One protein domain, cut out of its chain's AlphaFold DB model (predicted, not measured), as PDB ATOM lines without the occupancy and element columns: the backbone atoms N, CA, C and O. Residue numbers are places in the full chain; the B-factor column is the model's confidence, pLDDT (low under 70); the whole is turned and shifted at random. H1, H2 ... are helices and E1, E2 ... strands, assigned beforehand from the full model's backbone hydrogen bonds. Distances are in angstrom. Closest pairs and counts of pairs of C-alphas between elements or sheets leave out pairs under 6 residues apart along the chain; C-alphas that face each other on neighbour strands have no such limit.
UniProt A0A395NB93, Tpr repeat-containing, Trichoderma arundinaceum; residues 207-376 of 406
ATOM      1  N   HIS A 207     118.224  79.861  75.862       72.81
ATOM      2  CA  HIS A 207     116.808  79.810  75.485       72.81
ATOM      3  C   HIS A 207     115.880  79.510  76.679       72.81
ATOM      4  O   HIS A 207     114.777  80.038  76.728       72.81
ATOM      5  N   LEU A 208     116.313  78.719  77.668       82.06
ATOM      6  CA  LEU A 208     115.535  78.459  78.890       82.06
ATOM      7  C   LEU A 208     115.504  79.688  79.808       82.06
ATOM      8  O   LEU A 208     114.485  79.971  80.429       82.06
ATOM      9  N   LEU A 209     116.589  80.460  79.849       79.81
ATOM     10  CA  LEU A 209     116.607  81.733  80.573       79.81
ATOM     11  C   LEU A 209     115.792  82.816  79.879       79.81
ATOM     12  O   LEU A 209     115.219  83.664  80.553       79.81
ATOM     13  N   GLU A 210     115.687  82.775  78.550       83.06
ATOM     14  CA  GLU A 210     114.744  83.621  77.821       83.06
ATOM     15  C   GLU A 210     113.300  83.349  78.267       83.06
ATOM     16  O   GLU A 210     112.524  84.293  78.403       83.06
ATOM     17  N   LEU A 211     112.944  82.087  78.538       89.25
ATOM     18  CA  LEU A 211     111.623  81.745  79.067       89.25
ATOM     19  C   LEU A 211     111.403  82.342  80.460       89.25
ATOM     20  O   LEU A 211     110.369  82.962  80.695       89.25
ATOM     21  N   GLU A 212     112.372  82.200  81.367       88.19
ATOM     22  CA  GLU A 212     112.293  82.797  82.705       88.19
ATOM     23  C   GLU A 212     112.172  84.325  82.631       88.19
ATOM     24  O   GLU A 212     111.265  84.908  83.225       88.19
ATOM     25  N   TYR A 213     113.008  84.970  81.815       86.38
ATOM     26  CA  TYR A 213     112.927  86.400  81.531       86.38
ATOM     27  C   TYR A 213     111.541  86.808  81.017       86.38
ATOM     28  O   TYR A 213     110.963  87.786  81.500       86.38
ATOM     29  N   LYS A 214     110.981  86.059  80.059       90.31
ATOM     30  CA  LYS A 214     109.657  86.342  79.501       90.31
ATOM     31  C   LYS A 214     108.555  86.166  80.542       90.31
ATOM     32  O   LYS A 214     107.687  87.027  80.639       90.31
ATOM     33  N   LEU A 215     108.610  85.122  81.366       90.56
ATOM     34  CA  LEU A 215     107.652  84.923  82.456       90.56
ATOM     35  C   LEU A 215     107.726  86.060  83.477       90.56
ATOM     36  O   LEU A 215     106.702  86.640  83.828       90.56
ATOM     37  N   MET A 216     108.928  86.449  83.898       86.06
ATOM     38  CA  MET A 216     109.118  87.519  84.880       86.06
ATOM     39  C   MET A 216     108.746  88.912  84.345       86.06
ATOM     40  O   MET A 216     108.388  89.791  85.129       86.06
ATOM     41  N   THR A 217     108.805  89.109  83.026       85.44
ATOM     42  CA  THR A 217     108.518  90.394  82.368       85.44
ATOM     43  C   THR A 217     107.056  90.516  81.946       85.44
ATOM     44  O   THR A 217     106.393  91.499  82.272       85.44
ATOM     45  N   PHE A 218     106.544  89.515  81.226       89.44
ATOM     46  CA  PHE A 218     105.227  89.545  80.583       89.44
ATOM     47  C   PHE A 218     104.154  88.797  81.368       89.44
ATOM     48  O   PHE A 218     102.977  88.974  81.080       89.44
ATOM     49  N   ARG A 219     104.529  87.980  82.362       90.69
ATOM     50  CA  ARG A 219     103.655  87.112  83.181       90.69
ATOM     51  C   ARG A 219     102.960  85.990  82.432       90.69
ATOM     52  O   ARG A 219     102.842  84.901  82.977       90.69
ATOM     53  N   VAL A 220     102.520  86.242  81.207       95.12
ATOM     54  CA  VAL A 220     101.857  85.288  80.331       95.12
ATOM     55  C   VAL A 220     102.809  84.915  79.205       95.12
ATOM     56  O   VAL A 220     103.268  85.783  78.462       95.12
ATOM     57  N   VAL A 221     103.097  83.624  79.065       96.25
ATOM     58  CA  VAL A 221     103.943  83.103  77.992       96.25
ATOM     59  C   VAL A 221     103.287  81.900  77.332       96.25
ATOM     60  O   VAL A 221     102.753  81.024  78.007       96.25
ATOM     61  N   TYR A 222     103.356  81.837  76.006       96.81
ATOM     62  CA  TYR A 222     103.034  80.643  75.234       96.81
ATOM     63  C   TYR A 222     104.314  79.962  74.772       96.81
ATOM     64  O   TYR A 222     105.062  80.515  73.966       96.81
ATOM     65  N   ALA A 223     104.567  78.770  75.303       95.44
ATOM     66  CA  ALA A 223     105.684  77.929  74.924       95.44
ATOM     67  C   ALA A 223     105.265  76.954  73.824       95.44
ATOM     68  O   ALA A 223     104.320  76.178  73.988       95.44
ATOM     69  N   SER A 224     106.008  76.986  72.721       93.25
ATOM     70  CA  SER A 224     105.782  76.149  71.549       93.25
ATOM     71  C   SER A 224     107.014  75.357  71.179       93.25
ATOM     72  O   SER A 224     108.130  75.854  71.303       93.25
ATOM     73  N   ASP A 225     106.821  74.163  70.641       90.69
ATOM     74  CA  ASP A 225     107.870  73.396  69.982       90.69
ATOM     75  C   ASP A 225     107.668  73.207  68.477       90.69
ATOM     76  O   ASP A 225     108.457  72.511  67.832       90.69
ATOM     77  N   LEU A 226     106.630  73.826  67.906       89.56
ATOM     78  CA  LEU A 226     106.267  73.701  66.493       89.56
ATOM     79  C   LEU A 226     106.099  72.243  66.021       89.56
ATOM     80  O   LEU A 226     106.359  71.951  64.854       89.56
ATOM     81  N   ARG A 227     105.730  71.310  66.917       85.56
ATOM     82  CA  ARG A 227     105.614  69.864  66.626       85.56
ATOM     83  C   ARG A 227     106.885  69.239  66.051       85.56
ATOM     84  O   ARG A 227     106.828  68.273  65.290       85.56
ATOM     85  N   ARG A 228     108.051  69.791  66.380       83.50
ATOM     86  CA  ARG A 228     109.323  69.282  65.860       83.50
ATOM     87  C   ARG A 228     109.600  67.883  66.396       83.50
ATOM     88  O   ARG A 228     109.542  67.647  67.602       83.50
ATOM     89  N   ALA A 229     109.968  66.972  65.497       73.62
ATOM     90  CA  ALA A 229     110.407  65.634  65.869       73.62
ATOM     91  C   ALA A 229     111.615  65.721  66.822       73.62
ATOM     92  O   ALA A 229     112.601  66.395  66.521       73.62
ATOM     93  N   GLY A 230     111.518  65.068  67.983       72.94
ATOM     94  CA  GLY A 230     112.549  65.101  69.028       72.94
ATOM     95  C   GLY A 230     112.443  66.262  70.023       72.94
ATOM     96  O   GLY A 230     113.314  66.387  70.881       72.94
ATOM     97  N   SER A 231     111.403  67.102  69.946       79.38
ATOM     98  CA  SER A 231     111.105  68.054  71.019       79.38
ATOM     99  C   SER A 231     110.690  67.323  72.296       79.38
ATOM    100  O   SER A 231     109.788  66.487  72.285       79.38
ATOM    101  N   ASP A 232     111.313  67.691  73.411       85.00
ATOM    102  CA  ASP A 232     110.953  67.255  74.755       85.00
ATOM    103  C   ASP A 232     110.349  68.400  75.585       85.00
ATOM    104  O   ASP A 232     110.459  68.383  76.810       85.00
ATOM    105  N   LEU A 233     109.698  69.385  74.938       89.38
ATOM    106  CA  LEU A 233     109.178  70.608  75.575       89.38
ATOM    107  C   LEU A 233     108.499  70.321  76.915       89.38
ATOM    108  O   LEU A 233     108.828  70.942  77.918       89.38
ATOM    109  N   HIS A 234     107.595  69.345  76.952       89.06
ATOM    110  CA  HIS A 234     106.913  68.967  78.183       89.06
ATOM    111  C   HIS A 234     107.887  68.557  79.292       89.06
ATOM    112  O   HIS A 234     107.844  69.114  80.383       89.06
ATOM    113  N   ALA A 235     108.799  67.624  79.009       87.12
ATOM    114  CA  ALA A 235     109.792  67.165  79.974       87.12
ATOM    115  C   ALA A 235     110.747  68.293  80.394       87.12
ATOM    116  O   ALA A 235     111.130  68.374  81.561       87.12
ATOM    117  N   THR A 236     111.103  69.185  79.469       86.62
ATOM    118  CA  THR A 236     111.910  70.376  79.748       86.62
ATOM    119  C   THR A 236     111.180  71.338  80.692       86.62
ATOM    120  O   THR A 236     111.764  71.755  81.692       86.62
ATOM    121  N   ILE A 237     109.894  71.625  80.461       90.75
ATOM    122  CA  ILE A 237     109.085  72.450  81.373       90.75
ATOM    123  C   ILE A 237     108.944  71.787  82.745       90.75
ATOM    124  O   ILE A 237     109.096  72.466  83.755       90.75
ATOM    125  N   GLU A 238     108.724  70.474  82.820       88.81
ATOM    126  CA  GLU A 238     108.642  69.764  84.105       88.81
ATOM    127  C   GLU A 238     109.951  69.867  84.908       88.81
ATOM    128  O   GLU A 238     109.923  70.087  86.122       88.81
ATOM    129  N   LYS A 239     111.109  69.790  84.237       83.19
ATOM    130  CA  LYS A 239     112.417  70.028  84.871       83.19
ATOM    131  C   LYS A 239     112.562  71.480  85.348       83.19
ATOM    132  O   LYS A 239     113.069  71.702  86.448       83.19
ATOM    133  N   MET A 240     112.100  72.464  84.565       85.75
ATOM    134  CA  MET A 240     112.086  73.885  84.962       85.75
ATOM    135  C   MET A 240     111.188  74.139  86.161       85.75
ATOM    136  O   MET A 240     111.608  74.819  87.089       85.75
ATOM    137  N   VAL A 241     110.009  73.526  86.205       89.25
ATOM    138  CA  VAL A 241     109.116  73.597  87.365       89.25
ATOM    139  C   VAL A 241     109.810  73.083  88.625       89.25
ATOM    140  O   VAL A 241     109.781  73.766  89.645       89.25
ATOM    141  N   GLY A 242     110.469  71.921  88.560       82.81
ATOM    142  CA  GLY A 242     111.230  71.390  89.695       82.81
ATOM    143  C   GLY A 242     112.304  72.365  90.187       82.81
ATOM    144  O   GLY A 242     112.407  72.632  91.382       82.81
ATOM    145  N   MET A 243     113.047  72.975  89.261       78.31
ATOM    146  CA  MET A 243     114.044  73.995  89.590       78.31
ATOM    147  C   MET A 243     113.419  75.236  90.226       78.31
ATOM    148  O   MET A 243     113.913  75.712  91.243       78.31
ATOM    149  N   TRP A 244     112.356  75.781  89.645       85.81
ATOM    150  CA  TRP A 244     111.723  77.001  90.135       85.81
ATOM    151  C   TRP A 244     111.130  76.826  91.533       85.81
ATOM    152  O   TRP A 244     111.219  77.747  92.343       85.81
ATOM    153  N   LEU A 245     110.611  75.634  91.835       82.88
ATOM    154  CA  LEU A 245     110.194  75.252  93.182       82.88
ATOM    155  C   LEU A 245     111.393  75.174  94.141       82.88
ATOM    156  O   LEU A 245     111.347  75.752  95.224       82.88
ATOM    157  N   ASN A 246     112.484  74.517  93.739       76.31
ATOM    158  CA  ASN A 246     113.665  74.328  94.592       76.31
ATOM    159  C   ASN A 246     114.466  75.622  94.824       76.31
ATOM    160  O   ASN A 246     115.092  75.790  95.864       76.31
ATOM    161  N   THR A 247     114.442  76.549  93.868       73.50
ATOM    162  CA  THR A 247     115.235  77.793  93.882       73.50
ATOM    163  C   THR A 247     114.440  79.019  94.319       73.50
ATOM    164  O   THR A 247     114.911  80.147  94.136       73.50
ATOM    165  N   ASN A 248     113.254  78.814  94.904       77.56
ATOM    166  CA  ASN A 248     112.379  79.886  95.377       77.56
ATOM    167  C   ASN A 248     112.002  80.895  94.277       77.56
ATOM    168  O   ASN A 248     111.826  82.075  94.554       77.56
ATOM    169  N   LEU A 249     111.884  80.464  93.016       81.44
ATOM    170  CA  LEU A 249     111.286  81.320  91.987       81.44
ATOM    171  C   LEU A 249     109.753  81.259  92.039       81.44
ATOM    172  O   LEU A 249     109.082  82.243  91.744       81.44
ATOM    173  N   ILE A 250     109.196  80.094  92.381       88.12
ATOM    174  CA  ILE A 250     107.753  79.844  92.442       88.12
ATOM    175  C   ILE A 250     107.458  79.006  93.691       88.12
ATOM    176  O   ILE A 250     108.209  78.088  94.009       88.12
ATOM    177  N   ASP A 251     106.359  79.294  94.392       86.88
ATOM    178  CA  ASP A 251     105.924  78.499  95.550       86.88
ATOM    179  C   ASP A 251     104.969  77.369  95.158       86.88
ATOM    180  O   ASP A 251     105.083  76.253  95.663       86.88
ATOM    181  N   ASP A 252     104.006  77.667  94.285       90.88
ATOM    182  CA  ASP A 252     102.938  76.748  93.893       90.88
ATOM    183  C   ASP A 252     102.796  76.696  92.371       90.88
ATOM    184  O   ASP A 252     102.729  77.730  91.705       90.88
ATOM    185  N   VAL A 253     102.678  75.487  91.824       94.06
ATOM    186  CA  VAL A 253     102.384  75.246  90.408       94.06
ATOM    187  C   VAL A 253     101.050  74.531  90.268       94.06
ATOM    188  O   VAL A 253     100.834  73.479  90.869       94.06
ATOM    189  N   PHE A 254     100.164  75.083  89.448       94.44
ATOM    190  CA  PHE A 254      98.836  74.550  89.171       94.44
ATOM    191  C   PHE A 254      98.717  74.164  87.700       94.44
ATOM    192  O   PHE A 254      99.009  74.970  86.820       94.44
ATOM    193  N   TYR A 255      98.224  72.960  87.426       95.00
ATOM    194  CA  TYR A 255      98.026  72.468  86.064       95.00
ATOM    195  C   TYR A 255      96.553  72.485  85.672       95.00
ATOM    196  O   TYR A 255      95.687  72.055  86.436       95.00
ATOM    197  N   TYR A 256      96.275  72.909  84.444       94.25
ATOM    198  CA  TYR A 256      94.932  73.004  83.881       94.25
ATOM    199  C   TYR A 256      94.887  72.427  82.468       94.25
ATOM    200  O   TYR A 256      95.895  72.381  81.756       94.25
ATOM    201  N   LYS A 257      93.682  72.058  82.023       93.19
ATOM    202  CA  LYS A 257      93.386  71.890  80.598       93.19
ATOM    203  C   LYS A 257      92.618  73.103  80.095       93.19
ATOM    204  O   LYS A 257      91.706  73.563  80.774       93.19
ATOM    205  N   ALA A 258      92.917  73.572  78.885       91.69
ATOM    206  CA  ALA A 258      92.249  74.739  78.301       91.69
ATOM    207  C   ALA A 258      90.716  74.599  78.275       91.69
ATOM    208  O   ALA A 258      89.995  75.537  78.601       91.69
ATOM    209  N   LYS A 259      90.200  73.390  78.013       90.50
ATOM    210  CA  LYS A 259      88.754  73.104  78.037       90.50
ATOM    211  C   LYS A 259      88.070  73.359  79.386       90.50
ATOM    212  O   LYS A 259      86.855  73.536  79.422       90.50
ATOM    213  N   ASP A 260      88.813  73.355  80.494       88.75
ATOM    214  CA  ASP A 260      88.246  73.572  81.829       88.75
ATOM    215  C   ASP A 260      87.822  75.041  82.036       88.75
ATOM    216  O   ASP A 260      86.978  75.313  82.889       88.75
ATOM    217  N   PHE A 261      88.318  75.963  81.202       88.56
ATOM    218  CA  PHE A 261      87.956  77.385  81.213       88.56
ATOM    219  C   PHE A 261      86.620  77.690  80.523       88.56
ATOM    220  O   PHE A 261      86.102  78.790  80.683       88.56
ATOM    221  N   ALA A 262      86.019  76.723  79.818       83.81
ATOM    222  CA  ALA A 262      84.674  76.872  79.253       83.81
ATOM    223  C   ALA A 262      83.586  76.919  80.343       83.81
ATOM    224  O   ALA A 262      82.501  77.464  80.155       83.81
ATOM    225  N   LYS A 263      83.852  76.295  81.498       71.69
ATOM    226  CA  LYS A 263      82.844  76.067  82.536       71.69
ATOM    227  C   LYS A 263      82.683  77.310  83.409       71.69
ATOM    228  O   LYS A 263      83.496  77.556  84.296       71.69
ATOM    229  N   ARG A 264      81.587  78.052  83.228       59.19
ATOM    230  CA  ARG A 264      81.173  79.101  84.174       59.19
ATOM    231  C   ARG A 264      80.705  78.457  85.483       59.19
ATOM    232  O   ARG A 264      79.639  77.848  85.530       59.19
ATOM    233  N   LYS A 265      81.477  78.595  86.564       58.22
ATOM    234  CA  LYS A 265      80.959  78.348  87.917       58.22
ATOM    235  C   LYS A 265      80.256  79.618  88.396       58.22
ATOM    236  O   LYS A 265      80.909  80.610  88.683       58.22
ATOM    237  N   LEU A 266      78.929  79.562  88.496       46.78
ATOM    238  CA  LEU A 266      78.052  80.684  88.871       46.78
ATOM    239  C   LEU A 266      78.332  81.291  90.263       46.78
ATOM    240  O   LEU A 266      77.837  82.373  90.550       46.78
ATOM    241  N   LEU A 267      79.105  80.616  91.123       45.31
ATOM    242  CA  LEU A 267      79.282  80.992  92.534       45.31
ATOM    243  C   LEU A 267      80.742  81.209  92.963       45.31
ATOM    244  O   LEU A 267      80.985  81.712  94.054       45.31
ATOM    245  N   THR A 268      81.725  80.854  92.130       51.22
ATOM    246  CA  THR A 268      83.149  81.006  92.466       51.22
ATOM    247  C   THR A 268      83.964  81.277  91.208       51.22
ATOM    248  O   THR A 268      83.963  80.452  90.296       51.22
ATOM    249  N   ASP A 269      84.740  82.361  91.198       55.50
ATOM    250  CA  ASP A 269      85.653  82.750  90.106       55.50
ATOM    251  C   ASP A 269      86.896  81.824  89.984       55.50
ATOM    252  O   ASP A 269      87.930  82.156  89.401       55.50
ATOM    253  N   THR A 270      86.841  80.636  90.592       64.50
ATOM    254  CA  THR A 270      87.956  79.695  90.699       64.50
ATOM    255  C   THR A 270      87.827  78.562  89.682       64.50
ATOM    256  O   THR A 270      86.956  77.688  89.755       64.50
ATOM    257  N   VAL A 271      88.751  78.560  88.719       77.44
ATOM    258  CA  VAL A 271      88.932  77.461  87.766       77.44
ATOM    259  C   VAL A 271      89.523  76.263  88.507       77.44
ATOM    260  O   VAL A 271      90.497  76.396  89.250       77.44
ATOM    261  N   SER A 272      88.932  75.082  88.316       80.25
ATOM    262  CA  SER A 272      89.435  73.852  88.932       80.25
ATOM    263  C   SER A 272      90.764  73.461  88.294       80.25
ATOM    264  O   SER A 272      90.814  73.211  87.091       80.25
ATOM    265  N   TYR A 273      91.821  73.369  89.096       86.75
ATOM    266  CA  TYR A 273      93.081  72.773  88.660       86.75
ATOM    267  C   TYR A 273      92.988  71.242  88.696       86.75
ATOM    268  O   TYR A 273      92.136  70.667  89.378       86.75
ATOM    269  N   ARG A 274      93.846  70.583  87.918       87.56
ATOM    270  CA  ARG A 274      93.956  69.121  87.814       87.56
ATOM    271  C   ARG A 274      95.012  68.559  88.749       87.56
ATOM    272  O   ARG A 274      94.805  67.515  89.351       87.56
ATOM    273  N   GLU A 275      96.124  69.267  88.858       90.44
ATOM    274  CA  GLU A 275      97.271  68.894  89.675       90.44
ATOM    275  C   GLU A 275      97.825  70.163  90.322       90.44
ATOM    276  O   GLU A 275      97.798  71.238  89.713       90.44
ATOM    277  N   LYS A 276      98.307  70.030  91.559       92.31
ATOM    278  CA  LYS A 276      99.042  71.069  92.274       92.31
ATOM    279  C   LYS A 276     100.376  70.492  92.727       92.31
ATOM    280  O   LYS A 276     100.401  69.430  93.344       92.31
ATOM    281  N   ARG A 277     101.460  71.219  92.478       88.81
ATOM    282  CA  ARG A 277     102.759  70.988  93.113       88.81
ATOM    283  C   ARG A 277     103.103  72.178  93.983       88.81
ATOM    284  O   ARG A 277     102.878  73.315  93.586       88.81
ATOM    285  N   THR A 278     103.641  71.903  95.158       85.81
ATOM    286  CA  THR A 278     104.007  72.922  96.139       85.81
ATOM    287  C   THR A 278     105.467  72.742  96.501       85.81
ATOM    288  O   THR A 278     105.965  71.617  96.572       85.81
ATOM    289  N   ARG A 279     106.145  73.863  96.726       78.12
ATOM    290  CA  ARG A 279     107.525  73.910  97.185       78.12
ATOM    291  C   ARG A 279     107.704  73.080  98.458       78.12
ATOM    292  O   ARG A 279     106.903  73.172  99.390       78.12
ATOM    293  N   ALA A 280     108.799  72.325  98.531       67.69
ATOM    294  CA  ALA A 280     109.194  71.655  99.762       67.69
ATOM    295  C   ALA A 280     109.537  72.694 100.846       67.69
ATOM    296  O   ALA A 280     110.376  73.568 100.650       67.69
ATOM    297  N   SER A 281     108.898  72.605 102.011       55.16
ATOM    298  CA  SER A 281     109.098  73.538 103.131       55.16
ATOM    299  C   SER A 281     110.406  73.327 103.907       55.16
ATOM    300  O   SER A 281     110.638  74.027 104.891       55.16
ATOM    301  N   ASN A 282     111.227  72.352 103.508       48.97
ATOM    302  CA  ASN A 282     112.398  71.915 104.260       48.97
ATOM    303  C   ASN A 282     113.654  72.562 103.670       48.97
ATOM    304  O   ASN A 282     114.210  72.077 102.688       48.97
ATOM    305  N   GLY A 283     114.070  73.670 104.266       45.06
ATOM    306  CA  GLY A 283     115.374  74.285 104.067       45.06
ATOM    307  C   GLY A 283     116.498  73.424 104.643       45.06
ATOM    308  O   GLY A 283     116.272  72.528 105.461       45.06
ATOM    309  N   GLY A 284     117.711  73.686 104.160       46.66
ATOM    310  CA  GLY A 284     118.929  72.955 104.512       46.66
ATOM    311  C   GLY A 284     119.301  73.018 105.998       46.66
ATOM    312  O   GLY A 284     118.549  73.486 106.851       46.66
ATOM    313  N   TYR A 285     120.503  72.544 106.325       40.28
ATOM    314  CA  TYR A 285     120.968  72.330 107.701       40.28
ATOM    315  C   TYR A 285     120.850  73.564 108.618       40.28
ATOM    316  O   TYR A 285     120.517  73.433 109.796       40.28
ATOM    317  N   LEU A 286     121.009  74.781 108.087       40.34
ATOM    318  CA  LEU A 286     120.821  76.022 108.854       40.34
ATOM    319  C   LEU A 286     119.391  76.206 109.398       40.34
ATOM    320  O   LEU A 286     119.206  76.840 110.438       40.34
ATOM    321  N   GLN A 287     118.387  75.598 108.765       47.81
ATOM    322  CA  GLN A 287     117.007  75.602 109.246       47.81
ATOM    323  C   GLN A 287     116.762  74.619 110.402       47.81
ATOM    324  O   GLN A 287     115.788  74.780 111.138       47.81
ATOM    325  N   LEU A 288     117.649  73.633 110.600       44.50
ATOM    326  CA  LEU A 288     117.625  72.739 111.766       44.50
ATOM    327  C   LEU A 288     118.138  73.444 113.029       44.50
ATOM    328  O   LEU A 288     117.680  73.136 114.125       44.50
ATOM    329  N   LEU A 289     119.069  74.392 112.875       43.16
ATOM    330  CA  LEU A 289     119.634  75.166 113.986       43.16
ATOM    331  C   LEU A 289     118.792  76.405 114.321       43.16
ATOM    332  O   LEU A 289     118.691  76.778 115.488       43.16
ATOM    333  N   PHE A 290     118.139  77.010 113.321       45.22
ATOM    334  CA  PHE A 290     117.237  78.148 113.499       45.22
ATOM    335  C   PHE A 290     115.982  77.976 112.627       45.22
ATOM    336  O   PHE A 290     115.941  78.485 111.503       45.22
ATOM    337  N   PRO A 291     114.935  77.280 113.113       41.66
ATOM    338  CA  PRO A 291     113.716  77.060 112.349       41.66
ATOM    339  C   PRO A 291     112.932  78.370 112.241       41.66
ATOM    340  O   PRO A 291     112.033  78.665 113.026       41.66
ATOM    341  N   ARG A 292     113.284  79.190 111.254       46.19
ATOM    342  CA  ARG A 292     112.414  80.256 110.770       46.19
ATOM    343  C   ARG A 292     111.650  79.705 109.568       46.19
ATOM    344  O   ARG A 292     112.289  79.279 108.601       46.19
ATOM    345  N   PRO A 293     110.305  79.681 109.604       48.91
ATOM    346  CA  PRO A 293     109.530  79.263 108.446       48.91
ATOM    347  C   PRO A 293     109.893  80.174 107.271       48.91
ATOM    348  O   PRO A 293     109.804  81.400 107.394       48.91
ATOM    349  N   VAL A 294     110.322  79.595 106.139       54.16
ATOM    350  CA  VAL A 294     110.507  80.374 104.907       54.16
ATOM    351  C   VAL A 294     109.142  80.952 104.563       54.16
ATOM    352  O   VAL A 294     108.200  80.217 104.257       54.16
ATOM    353  N   ARG A 295     109.012  82.273 104.676       57.09
ATOM    354  CA  ARG A 295     107.757  82.965 104.393       57.09
ATOM    355  C   ARG A 295     107.375  82.673 102.940       57.09
ATOM    356  O   ARG A 295     108.219  82.793 102.058       57.09
ATOM    357  N   ALA A 296     106.126  82.268 102.704       60.31
ATOM    358  CA  ALA A 296     105.626  82.069 101.346       60.31
ATOM    359  C   ALA A 296     105.821  83.365 100.544       60.31
ATOM    360  O   ALA A 296     105.423  84.443 100.998       60.31
ATOM    361  N   LEU A 297     106.448  83.245  99.379       64.62
ATOM    362  CA  LEU A 297     106.682  84.323  98.419       64.62
ATOM    363  C   LEU A 297     105.378  84.782  97.768       64.62
ATOM    364  O   LEU A 297     105.292  85.906  97.284       64.62
ATOM    365  N   ARG A 298     104.362  83.911  97.806       78.06
ATOM    366  CA  ARG A 298     103.057  84.037  97.157       78.06
ATOM    367  C   ARG A 298     103.162  84.088  95.635       78.06
ATOM    368  O   ARG A 298     102.255  84.600  94.984       78.06
ATOM    369  N   GLN A 299     104.247  83.548  95.080       87.31
ATOM    370  CA  GLN A 299     104.424  83.431  93.638       87.31
ATOM    371  C   GLN A 299     103.850  82.110  93.148       87.31
ATOM    372  O   GLN A 299     104.226  81.044  93.637       87.31
ATOM    373  N   THR A 300     102.942  82.178  92.181       92.56
ATOM    374  CA  THR A 300     102.263  80.994  91.649       92.56
ATOM    375  C   THR A 300     102.469  80.879  90.145       92.56
ATOM    376  O   THR A 300     102.549  81.887  89.448       92.56
ATOM    377  N   LEU A 301     102.581  79.656  89.633       95.38
ATOM    378  CA  LEU A 301     102.647  79.371  88.202       95.38
ATOM    379  C   LEU A 301     101.442  78.536  87.788       95.38
ATOM    380  O   LEU A 301     101.174  77.477  88.348       95.38
ATOM    381  N   HIS A 302     100.743  78.983  86.756       95.81
ATOM    382  CA  HIS A 302      99.611  78.284  86.174       95.81
ATOM    383  C   HIS A 302     100.013  77.741  84.804       95.81
ATOM    384  O   HIS A 302     100.335  78.508  83.903       95.81
ATOM    385  N   ILE A 303     100.000  76.420  84.641       96.81
ATOM    386  CA  ILE A 303     100.359  75.748  83.391       96.81
ATOM    387  C   ILE A 303      99.089  75.250  82.709       96.81
ATOM    388  O   ILE A 303      98.372  74.407  83.252       96.81
ATOM    389  N   ILE A 304      98.816  75.746  81.503       95.62
ATOM    390  CA  ILE A 304      97.649  75.358  80.706       95.62
ATOM    391  C   ILE A 304      98.099  74.501  79.527       95.62
ATOM    392  O   ILE A 304      98.915  74.918  78.708       95.62
ATOM    393  N   ARG A 305      97.527  73.299  79.435       94.50
ATOM    394  CA  ARG A 305      97.763  72.339  78.348       94.50
ATOM    395  C   ARG A 305      96.559  72.263  77.408       94.50
ATOM    396  O   ARG A 305      95.454  72.684  77.760       94.50
ATOM    397  N   ASP A 306      96.776  71.667  76.237       91.94
ATOM    398  CA  ASP A 306      95.759  71.393  75.212       91.94
ATOM    399  C   ASP A 306      95.097  72.660  74.625       91.94
ATOM    400  O   ASP A 306      93.969  72.605  74.135       91.94
ATOM    401  N   VAL A 307      95.775  73.814  74.680       92.69
ATOM    402  CA  VAL A 307      95.203  75.104  74.253       92.69
ATOM    403  C   VAL A 307      94.940  75.166  72.749       92.69
ATOM    404  O   VAL A 307      93.866  75.609  72.350       92.69
ATOM    405  N   ASP A 308      95.856  74.641  71.934       93.12
ATOM    406  CA  ASP A 308      95.762  74.695  70.472       93.12
ATOM    407  C   ASP A 308      94.454  74.070  69.981       93.12
ATOM    408  O   ASP A 308      93.686  74.713  69.281       93.12
ATOM    409  N   SER A 309      94.152  72.854  70.449       90.44
ATOM    410  CA  SER A 309      92.968  72.082  70.040       90.44
ATOM    411  C   SER A 309      91.627  72.700  70.437       90.44
ATOM    412  O   SER A 309      90.585  72.281  69.946       90.44
ATOM    413  N   VAL A 310      91.634  73.649  71.374       90.00
ATOM    414  CA  VAL A 310      90.418  74.285  71.895       90.00
ATOM    415  C   VAL A 310      90.222  75.665  71.279       90.00
ATOM    416  O   VAL A 310      89.092  76.075  71.027       90.00
ATOM    417  N   VAL A 311      91.319  76.384  71.062       89.44
ATOM    418  CA  VAL A 311      91.314  77.731  70.487       89.44
ATOM    419  C   VAL A 311      91.220  77.680  68.963       89.44
ATOM    420  O   VAL A 311      90.579  78.537  68.361       89.44
ATOM    421  N   ASP A 312      91.802  76.650  68.358       88.88
ATOM    422  CA  ASP A 312      91.782  76.393  66.926       88.88
ATOM    423  C   ASP A 312      91.531  74.891  66.674       88.88
ATOM    424  O   ASP A 312      92.464  74.121  66.427       88.88
ATOM    425  N   PRO A 313      90.271  74.432  66.819       83.19
ATOM    426  CA  PRO A 313      89.907  73.020  66.678       83.19
ATOM    427  C   PRO A 313      89.992  72.494  65.232       83.19
ATOM    428  O   PRO A 313      89.816  71.292  65.020       83.19
ATOM    429  N   GLY A 314      90.266  73.361  64.251       84.00
ATOM    430  CA  GLY A 314      90.140  73.051  62.828       84.00
ATOM    431  C   GLY A 314      88.681  72.935  62.375       84.00
ATOM    432  O   GLY A 314      87.751  73.163  63.149       84.00
ATOM    433  N   TRP A 315      88.485  72.586  61.101       79.38
ATOM    434  CA  TRP A 315      87.155  72.397  60.517       79.38
ATOM    435  C   TRP A 315      86.793  70.909  60.492       79.38
ATOM    436  O   TRP A 315      87.574  70.090  60.000       79.38
ATOM    437  N   GLN A 316      85.631  70.552  61.038       80.50
ATOM    438  CA  GLN A 316      85.099  69.187  61.036       80.50
ATOM    439  C   GLN A 316      84.003  69.047  59.971       80.50
ATOM    440  O   GLN A 316      83.440  70.039  59.516       80.50
ATOM    441  N   ALA A 317      83.709  67.814  59.553       78.25
ATOM    442  CA  ALA A 317      82.712  67.546  58.512       78.25
ATOM    443  C   ALA A 317      81.254  67.737  58.980       78.25
ATOM    444  O   ALA A 317      80.362  67.822  58.144       78.25
ATOM    445  N   ASP A 318      81.014  67.779  60.295       87.94
ATOM    446  CA  ASP A 318      79.691  67.964  60.893       87.94
ATOM    447  C   ASP A 318      79.508  69.417  61.365       87.94
ATOM    448  O   ASP A 318      80.243  69.914  62.224       87.94
ATOM    449  N   ASP A 319      78.504  70.095  60.811       84.31
ATOM    450  CA  ASP A 319      78.167  71.484  61.129       84.31
ATOM    451  C   ASP A 319      77.722  71.675  62.585       84.31
ATOM    452  O   ASP A 319      77.995  72.719  63.185       84.31
ATOM    453  N   VAL A 320      77.084  70.668  63.189       86.75
ATOM    454  CA  VAL A 320      76.637  70.736  64.588       86.75
ATOM    455  C   VAL A 320      77.837  70.707  65.533       86.75
ATOM    456  O   VAL A 320      77.884  71.447  66.523       86.75
ATOM    457  N   ASP A 321      78.839  69.887  65.223       84.25
ATOM    458  CA  ASP A 321      80.064  69.808  66.015       84.25
ATOM    459  C   ASP A 321      80.974  71.023  65.799       84.25
ATOM    460  O   ASP A 321      81.609  71.489  66.755       84.25
ATOM    461  N   ASN A 322      80.965  71.613  64.599       85.75
ATOM    462  CA  ASN A 322      81.606  72.900  64.335       85.75
ATOM    463  C   ASN A 322      81.001  74.008  65.207       85.75
ATOM    464  O   ASN A 322      81.740  74.674  65.934       85.75
ATOM    465  N   GLN A 323      79.670  74.151  65.229       85.81
ATOM    466  CA  GLN A 323      78.989  75.153  66.064       85.81
ATOM    467  C   GLN A 323      79.316  74.978  67.552       85.81
ATOM    468  O   GLN A 323      79.716  75.929  68.226       85.81
ATOM    469  N   ARG A 324      79.243  73.746  68.070       86.12
ATOM    470  CA  ARG A 324      79.612  73.444  69.466       86.12
ATOM    471  C   ARG A 324      81.072  73.773  69.771       86.12
ATOM    472  O   ARG A 324      81.400  74.186  70.888       86.12
ATOM    473  N   SER A 325      81.962  73.546  68.810       87.06
ATOM    474  CA  SER A 325      83.385  73.850  68.946       87.06
ATOM    475  C   SER A 325      83.636  75.357  68.949       87.06
ATOM    476  O   SER A 325      84.434  75.828  69.759       87.06
ATOM    477  N   GLU A 326      82.911  76.126  68.135       87.75
ATOM    478  CA  GLU A 326      82.976  77.590  68.136       87.75
ATOM    479  C   GLU A 326      82.443  78.206  69.435       87.75
ATOM    480  O   GLU A 326      83.105  79.067  70.020       87.75
ATOM    481  N   GLU A 327      81.301  77.730  69.938       87.94
ATOM    482  CA  GLU A 327      80.758  78.162  71.232       87.94
ATOM    483  C   GLU A 327      81.749  77.885  72.367       87.94
ATOM    484  O   GLU A 327      82.018  78.746  73.212       87.94
ATOM    485  N   ARG A 328      82.349  76.688  72.370       87.62
ATOM    486  CA  ARG A 328      83.370  76.312  73.352       87.62
ATOM    487  C   ARG A 328      84.616  77.184  73.225       87.62
ATOM    488  O   ARG A 328      85.134  77.620  74.253       87.62
ATOM    489  N   ARG A 329      85.089  77.448  72.003       90.00
ATOM    490  CA  ARG A 329      86.224  78.344  71.736       90.00
ATOM    491  C   ARG A 329      85.967  79.715  72.347       90.00
ATOM    492  O   ARG A 329      86.813  80.205  73.090       90.00
ATOM    493  N   PHE A 330      84.793  80.291  72.092       89.44
ATOM    494  CA  PHE A 330      84.422  81.607  72.608       89.44
ATOM    495  C   PHE A 330      84.412  81.639  74.143       89.44
ATOM    496  O   PHE A 330      85.044  82.500  74.754       89.44
ATOM    497  N   GLN A 331      83.769  80.655  74.783       90.25
ATOM    498  CA  GLN A 331      83.726  80.557  76.247       90.25
ATOM    499  C   GLN A 331      85.120  80.393  76.865       90.25
ATOM    500  O   GLN A 331      85.425  81.007  77.888       90.25
ATOM    501  N   VAL A 332      85.978  79.578  76.247       91.19
ATOM    502  CA  VAL A 332      87.348  79.356  76.722       91.19
ATOM    503  C   VAL A 332      88.188  80.610  76.561       91.19
ATOM    504  O   VAL A 332      88.865  80.982  77.512       91.19
ATOM    505  N   GLN A 333      88.138  81.284  75.410       91.31
ATOM    506  CA  GLN A 333      88.870  82.535  75.195       91.31
ATOM    507  C   GLN A 333      88.461  83.600  76.218       91.31
ATOM    508  O   GLN A 333      89.324  84.207  76.847       91.31
ATOM    509  N   GLU A 334      87.161  83.750  76.469       90.31
ATOM    510  CA  GLU A 334      86.642  84.669  77.484       90.31
ATOM    511  C   GLU A 334      87.137  84.295  78.899       90.31
ATOM    512  O   GLU A 334      87.566  85.154  79.674       90.31
ATOM    513  N   GLY A 335      87.124  83.001  79.244       90.69
ATOM    514  CA  GLY A 335      87.638  82.493  80.518       90.69
ATOM    515  C   GLY A 335      89.145  82.709  80.689       90.69
ATOM    516  O   GLY A 335      89.590  83.152  81.750       90.69
ATOM    517  N   LEU A 336      89.930  82.448  79.642       92.75
ATOM    518  CA  LEU A 336      91.376  82.680  79.615       92.75
ATOM    519  C   LEU A 336      91.707  84.169  79.742       92.75
ATOM    520  O   LEU A 336      92.616  84.522  80.491       92.75
ATOM    521  N   GLN A 337      90.945  85.039  79.078       92.62
ATOM    522  CA  GLN A 337      91.122  86.485  79.161       92.62
ATOM    523  C   GLN A 337      90.885  87.006  80.578       92.62
ATOM    524  O   GLN A 337      91.738  87.713  81.117       92.62
ATOM    525  N   ARG A 338      89.773  86.618  81.217       90.69
ATOM    526  CA  ARG A 338      89.502  86.982  82.620       90.69
ATOM    527  C   ARG A 338      90.605  86.491  83.552       90.69
ATOM    528  O   ARG A 338      91.066  87.232  84.419       90.69
ATOM    529  N   PHE A 339      91.053  85.252  83.353       91.31
ATOM    530  CA  PHE A 339      92.111  84.659  84.160       91.31
ATOM    531  C   PHE A 339      93.435  85.418  84.007       91.31
ATOM    532  O   PHE A 339      94.037  85.800  85.008       91.31
ATOM    533  N   ALA A 340      93.850  85.722  82.774       91.75
ATOM    534  CA  ALA A 340      95.051  86.508  82.502       91.75
ATOM    535  C   ALA A 340      94.964  87.924  83.100       91.75
ATOM    536  O   ALA A 340      95.910  88.380  83.738       91.75
ATOM    537  N   GLN A 341      93.820  88.603  82.967       91.12
ATOM    538  CA  GLN A 341      93.597  89.922  83.570       91.12
ATOM    539  C   GLN A 341      93.740  89.894  85.095       91.12
ATOM    540  O   GLN A 341      94.360  90.790  85.674       91.12
ATOM    541  N   ARG A 342      93.212  88.855  85.753       89.31
ATOM    542  CA  ARG A 342      93.370  88.677  87.198       89.31
ATOM    543  C   ARG A 342      94.835  88.490  87.587       89.31
ATOM    544  O   ARG A 342      95.297  89.168  88.500       89.31
ATOM    545  N   LEU A 343      95.575  87.646  86.867       88.44
ATOM    546  CA  LEU A 343      97.003  87.416  87.120       88.44
ATOM    547  C   LEU A 343      97.833  88.696  86.951       88.44
ATOM    548  O   LEU A 343      98.689  88.996  87.783       88.44
ATOM    549  N   HIS A 344      97.542  89.489  85.914       88.75
ATOM    550  CA  HIS A 344      98.184  90.790  85.707       88.75
ATOM    551  C   HIS A 344      97.902  91.764  86.855       88.75
ATOM    552  O   HIS A 344      98.806  92.492  87.262       88.75
ATOM    553  N   LYS A 345      96.682  91.752  87.410       88.25
ATOM    554  CA  LYS A 345      96.296  92.589  88.557       88.25
ATOM    555  C   LYS A 345      96.961  92.149  89.864       88.25
ATOM    556  O   LYS A 345      97.361  93.002  90.648       88.25
ATOM    557  N   GLU A 346      97.060  90.843  90.110       86.88
ATOM    558  CA  GLU A 346      97.747  90.290  91.285       86.88
ATOM    559  C   GLU A 346      99.247  90.586  91.243       86.88
ATOM    560  O   GLU A 346      99.857  90.870  92.265       86.88
ATOM    561  N   GLY A 347      99.858  90.529  90.059       81.56
ATOM    562  CA  GLY A 347     101.245  90.931  89.846       81.56
ATOM    563  C   GLY A 347     102.299  89.927  90.321       81.56
ATOM    564  O   GLY A 347     103.467  90.111  89.975       81.56
ATOM    565  N   HIS A 348     101.909  88.879  91.055       84.06
ATOM    566  CA  HIS A 348     102.799  87.866  91.652       84.06
ATOM    567  C   HIS A 348     102.651  86.472  91.016       84.06
ATOM    568  O   HIS A 348     103.354  85.544  91.400       84.06
ATOM    569  N   SER A 349     101.739  86.318  90.059       90.94
ATOM    570  CA  SER A 349     101.360  85.029  89.478       90.94
ATOM    571  C   SER A 349     101.705  84.987  87.983       90.94
ATOM    572  O   SER A 349     101.619  86.001  87.286       90.94
ATOM    573  N   TYR A 350     102.089  83.812  87.487       94.25
ATOM    574  CA  TYR A 350     102.567  83.574  86.126       94.25
ATOM    575  C   TYR A 350     101.671  82.568  85.392       94.25
ATOM    576  O   TYR A 350     101.106  81.662  86.003       94.25
ATOM    577  N   LEU A 351     101.568  82.697  84.071       95.75
ATOM    578  CA  LEU A 351     100.790  81.833  83.189       95.75
ATOM    579  C   LEU A 351     101.670  81.301  82.065       95.75
ATOM    580  O   LEU A 351     102.243  82.075  81.301       95.75
ATOM    581  N   LEU A 352     101.732  79.981  81.935       97.25
ATOM    582  CA  LEU A 352     102.455  79.298  80.875       97.25
ATOM    583  C   LEU A 352     101.499  78.406  80.087       97.25
ATOM    584  O   LEU A 352     100.974  77.420  80.604       97.25
ATOM    585  N   PHE A 353     101.293  78.729  78.819       96.62
ATOM    586  CA  PHE A 353     100.627  77.838  77.884       96.62
ATOM    587  C   PHE A 353     101.648  76.892  77.265       96.62
ATOM    588  O   PHE A 353     102.721  77.328  76.855       96.62
ATOM    589  N   ILE A 354     101.303  75.611  77.175       95.38
ATOM    590  CA  ILE A 354     102.080  74.622  76.430       95.38
ATOM    591  C   ILE A 354     101.286  74.262  75.181       95.38
ATOM    592  O   ILE A 354     100.164  73.754  75.278       95.38
ATOM    593  N   GLY A 355     101.885  74.523  74.027       93.06
ATOM    594  CA  GLY A 355     101.301  74.233  72.731       93.06
ATOM    595  C   GLY A 355     102.364  73.940  71.684       93.06
ATOM    596  O   GLY A 355     103.503  73.594  71.990       93.06
ATOM    597  N   SER A 356     101.949  74.040  70.432       92.88
ATOM    598  CA  SER A 356     102.692  73.562  69.273       92.88
ATOM    599  C   SER A 356     102.583  74.487  68.060       92.88
ATOM    600  O   SER A 356     103.041  74.135  66.977       92.88
ATOM    601  N   GLN A 357     101.982  75.665  68.231       94.38
ATOM    602  CA  GLN A 357     101.708  76.618  67.159       94.38
ATOM    603  C   GLN A 357     102.760  77.722  67.076       94.38
ATOM    604  O   GLN A 357     103.555  77.949  67.996       94.38
ATOM    605  N   ASP A 358     102.792  78.416  65.948       92.69
ATOM    606  CA  ASP A 358     103.790  79.439  65.681       92.69
ATOM    607  C   ASP A 358     103.452  80.814  66.281       92.69
ATOM    608  O   ASP A 358     102.431  81.040  66.939       92.69
ATOM    609  N   ALA A 359     104.369  81.759  66.074       90.94
ATOM    610  CA  ALA A 359     104.205  83.123  66.550       90.94
ATOM    611  C   ALA A 359     103.062  83.871  65.841       90.94
ATOM    612  O   ALA A 359     102.584  84.871  66.372       90.94
ATOM    613  N   GLN A 360     102.660  83.465  64.631       93.12
ATOM    614  CA  GLN A 360     101.531  84.082  63.935       93.12
ATOM    615  C   GLN A 360     100.221  83.635  64.574       93.12
ATOM    616  O   GLN A 360      99.409  84.481  64.930       93.12
ATOM    617  N   TRP A 361     100.075  82.339  64.832       94.44
ATOM    618  CA  TRP A 361      98.941  81.773  65.549       94.44
ATOM    619  C   TRP A 361      98.751  82.428  66.923       94.44
ATOM    620  O   TRP A 361      97.655  82.886  67.246       94.44
ATOM    621  N   TRP A 362      99.830  82.577  67.705       93.12
ATOM    622  CA  TRP A 362      99.779  83.306  68.980       93.12
ATOM    623  C   TRP A 362      99.237  84.730  68.809       93.12
ATOM    624  O   TRP A 362      98.360  85.152  69.567       93.12
ATOM    625  N   ARG A 363      99.740  85.465  67.805       92.94
ATOM    626  CA  ARG A 363      99.308  86.845  67.544       92.94
ATOM    627  C   ARG A 363      97.822  86.920  67.209       92.94
ATOM    628  O   ARG A 363      97.116  87.760  67.752       92.94
ATOM    629  N   THR A 364      97.351  86.006  66.372       92.75
ATOM    630  CA  THR A 364      95.953  85.951  65.947       92.75
ATOM    631  C   THR A 364      95.018  85.631  67.110       92.75
ATOM    632  O   THR A 364      94.002  86.300  67.283       92.75
ATOM    633  N   TYR A 365      95.351  84.626  67.925       91.69
ATOM    634  CA  TYR A 365      94.376  84.056  68.855       91.69
ATOM    635  C   TYR A 365      94.551  84.463  70.314       91.69
ATOM    636  O   TYR A 365      93.568  84.444  71.048       91.69
ATOM    637  N   LEU A 366      95.758  84.815  70.765       93.69
ATOM    638  CA  LEU A 366      96.058  84.984  72.195       93.69
ATOM    639  C   LEU A 366      96.804  86.285  72.537       93.69
ATOM    640  O   LEU A 366      96.995  86.576  73.716       93.69
ATOM    641  N   GLN A 367      97.160  87.124  71.557       91.62
ATOM    642  CA  GLN A 367      97.840  88.409  71.805       91.62
ATOM    643  C   GLN A 367      97.086  89.322  72.778       91.62
ATOM    644  O   GLN A 367      97.700  90.045  73.563       91.62
ATOM    645  N   HIS A 368      95.754  89.262  72.766       91.50
ATOM    646  CA  HIS A 368      94.886  90.033  73.655       91.50
ATOM    647  C   HIS A 368      95.083  89.707  75.152       91.50
ATOM    648  O   HIS A 368      94.620  90.461  76.005       91.50
ATOM    649  N   LEU A 369      95.782  88.612  75.485       93.06
ATOM    650  CA  LEU A 369      96.164  88.255  76.857       93.06
ATOM    651  C   LEU A 369      97.368  89.058  77.385       93.06
ATOM    652  O   LEU A 369      97.733  88.908  78.553       93.06
ATOM    653  N   ASN A 370      97.970  89.914  76.547       90.25
ATOM    654  CA  ASN A 370      99.131  90.742  76.877       90.25
ATOM    655  C   ASN A 370     100.327  89.908  77.378       90.25
ATOM    656  O   ASN A 370     100.850  90.127  78.470       90.25
ATOM    657  N   GLY A 371     100.699  88.901  76.585       91.25
ATOM    658  CA  GLY A 371     101.806  87.984  76.853       91.25
ATOM    659  C   GLY A 371     102.772  87.867  75.677       91.25
ATOM    660  O   GLY A 371     102.622  88.552  74.665       91.25
ATOM    661  N   GLU A 372     103.722  86.945  75.787       93.50
ATOM    662  CA  GLU A 372     104.743  86.708  74.763       93.50
ATOM    663  C   GLU A 372     104.804  85.262  74.272       93.50
ATOM    664  O   GLU A 372     104.462  84.315  74.981       93.50
ATOM    665  N   TRP A 373     105.298  85.091  73.046       94.44
ATOM    666  CA  TRP A 373     105.545  83.775  72.457       94.44
ATOM    667  C   TRP A 373     106.994  83.345  72.685       94.44
ATOM    668  O   TRP A 373     107.929  84.137  72.536       94.44
ATOM    669  N   TRP A 374     107.206  82.077  73.018       94.00
ATOM    670  CA  TRP A 374     108.527  81.493  73.206       94.00
ATOM    671  C   TRP A 374     108.650  80.159  72.473       94.00
ATOM    672  O   TRP A 374     107.750  79.319  72.513       94.00
ATOM    673  N   LEU A 375     109.795  79.968  71.816       90.06
ATOM    674  CA  LEU A 375     110.091  78.782  71.024       90.06
ATOM    675  C   LEU A 375     111.099  77.888  71.739       90.06
ATOM    676  O   LEU A 375     112.238  78.286  71.989       90.06
ATOM    677  N   HIS A 376     110.705  76.644  71.966       87.25
ATOM    678  CA  HIS A 376     111.595  75.597  72.418       87.25
ATOM    679  C   HIS A 376     112.517  75.161  71.279       87.25
ATOM    680  O   HIS A 376     112.076  74.674  70.235       87.25
TER     681      HIS A 376
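AT A GLANCE: This is residues 207 to 376 of the 406 residues of the protein "Tpr repeat-containing" of Trichoderma arundinaceum (UniProt A0A395NB93). A twisted six-stranded sheet lies between two layers of helices, with H1 and H2 over one face and H6 and H7 over the other. The long helix H6 covers the sheet with its residues 336 to 344 and reaches well past it with its first turns, while on the far side of the body a loop arm runs out to the short helix H4, where residues 284 to 290 stick out; these two ends make the length. The printed part has 170 residues with seven named helices and six named strands, in the order H1 E1 H2 E2 H3 E3 H4 E4 H5 H6 E5 H7 E6, and its class is mixed, helices and strands. The sheet runs E3 E2 E4 E5 E1 E6 and is mixed: E3 is antiparallel to E2, and the other neighbours are parallel. The whole is compact, with a radius of gyration of the C-alphas of 17.7 A, and spans 67 by 43 by 24 A, only just flat.

IN THESE COORDINATES: The sheet's strands are E3, residues 275 to 278; E2, residues 252 to 257, 17.1 A long from first to last C-alpha; E4, residues 300 to 305, 16.5 A; E5, residues 349 to 355, 19.9 A; E1, residues 220 to 224, 13.3 A; and E6, residues 372 to 375. H1, residues 207 to 218, is 16.0 A long and begins at C-alpha 207 at (116.808, 79.810, 75.485). H2, residues 233 to 246, is 19.9 A long. H6, residues 319 to 346, is 40.6 A long and runs from C-alpha 319 at (78.167, 71.484, 61.129) to C-alpha 346 at (97.747, 90.290, 91.285). H7, residues 359 to 365, is 10.1 A long. The short helices are H3, residues 258 to 262; H4, residues 285 to 289; and H5, residues 308 to 311. E6 ends at C-alpha 375 at (110.091, 78.782, 71.024).

HOW THE PARTS SIT: Across the sheet, N 253 and O 277 are 2.8 A apart between E2 and E3, N 254 and O 301 2.8 A between E2 and E4, N 302 and O 350 2.8 A between E4 and E5, N 221 and O 351 2.9 A between E5 and E1, and N 374 and O 222 2.8 A between E6 and E1, each within hydrogen-bond range. E4, H5, H6 and E5 form a strand-helix-strand unit, two parallel neighbour strands with helices between them in the chain, and its crossover is right-handed. E1, H2, E2 and E5, H7, E6 are split units, with other strands between their two strands in the sheet, and both crossovers are right-handed. H1 lies over E1 at a height over the sheet of 8.0 A, along the strands; its closest C-alphas to E1 are those of Leu 215 and Val 221, 6.1 A apart. H2 is on the same face and is near H1. On the opposite face, H6 runs along the strands at a height of 11.2 A, and its closest C-alphas to E5 are those of Leu 343 and Ser 349, 5.5 A apart. H7, on the same face as H6 but apart from it, lies over E1 at a height of 9.9 A, slantwise to the strands at 47 degrees on the local plane. H6 touches H3 with residues 328 to 336 alone, closest at the C-alphas of Ala 262 and Val 332, 4.4 A. It touches H5 with residues 325 to 333 alone, closest at those of Val 311 and Arg 329, 5.3 A. H3 only grazes the sheet with residues 258 to 261, and H4 is not on it. Each O i to N i+4 pair is within hydrogen-bond range in H1, H2, H6 and H7; H3 and H4 have 0 of 1 such pairs but 2 of 2 O i to N i+3 pairs each, and H5 is too short for an O i to N i+4 pair.

THE WHOLE: The two C-alphas farthest apart, those of Leu 289 and Asp 319, are 67.3 A apart. The printed part has no cut, and the link from H3 to E3, residues 263 to 274, is long. Mean pLDDT of the printed part is 82.9; residues 264 to 270 and 280 to 297 are under 70.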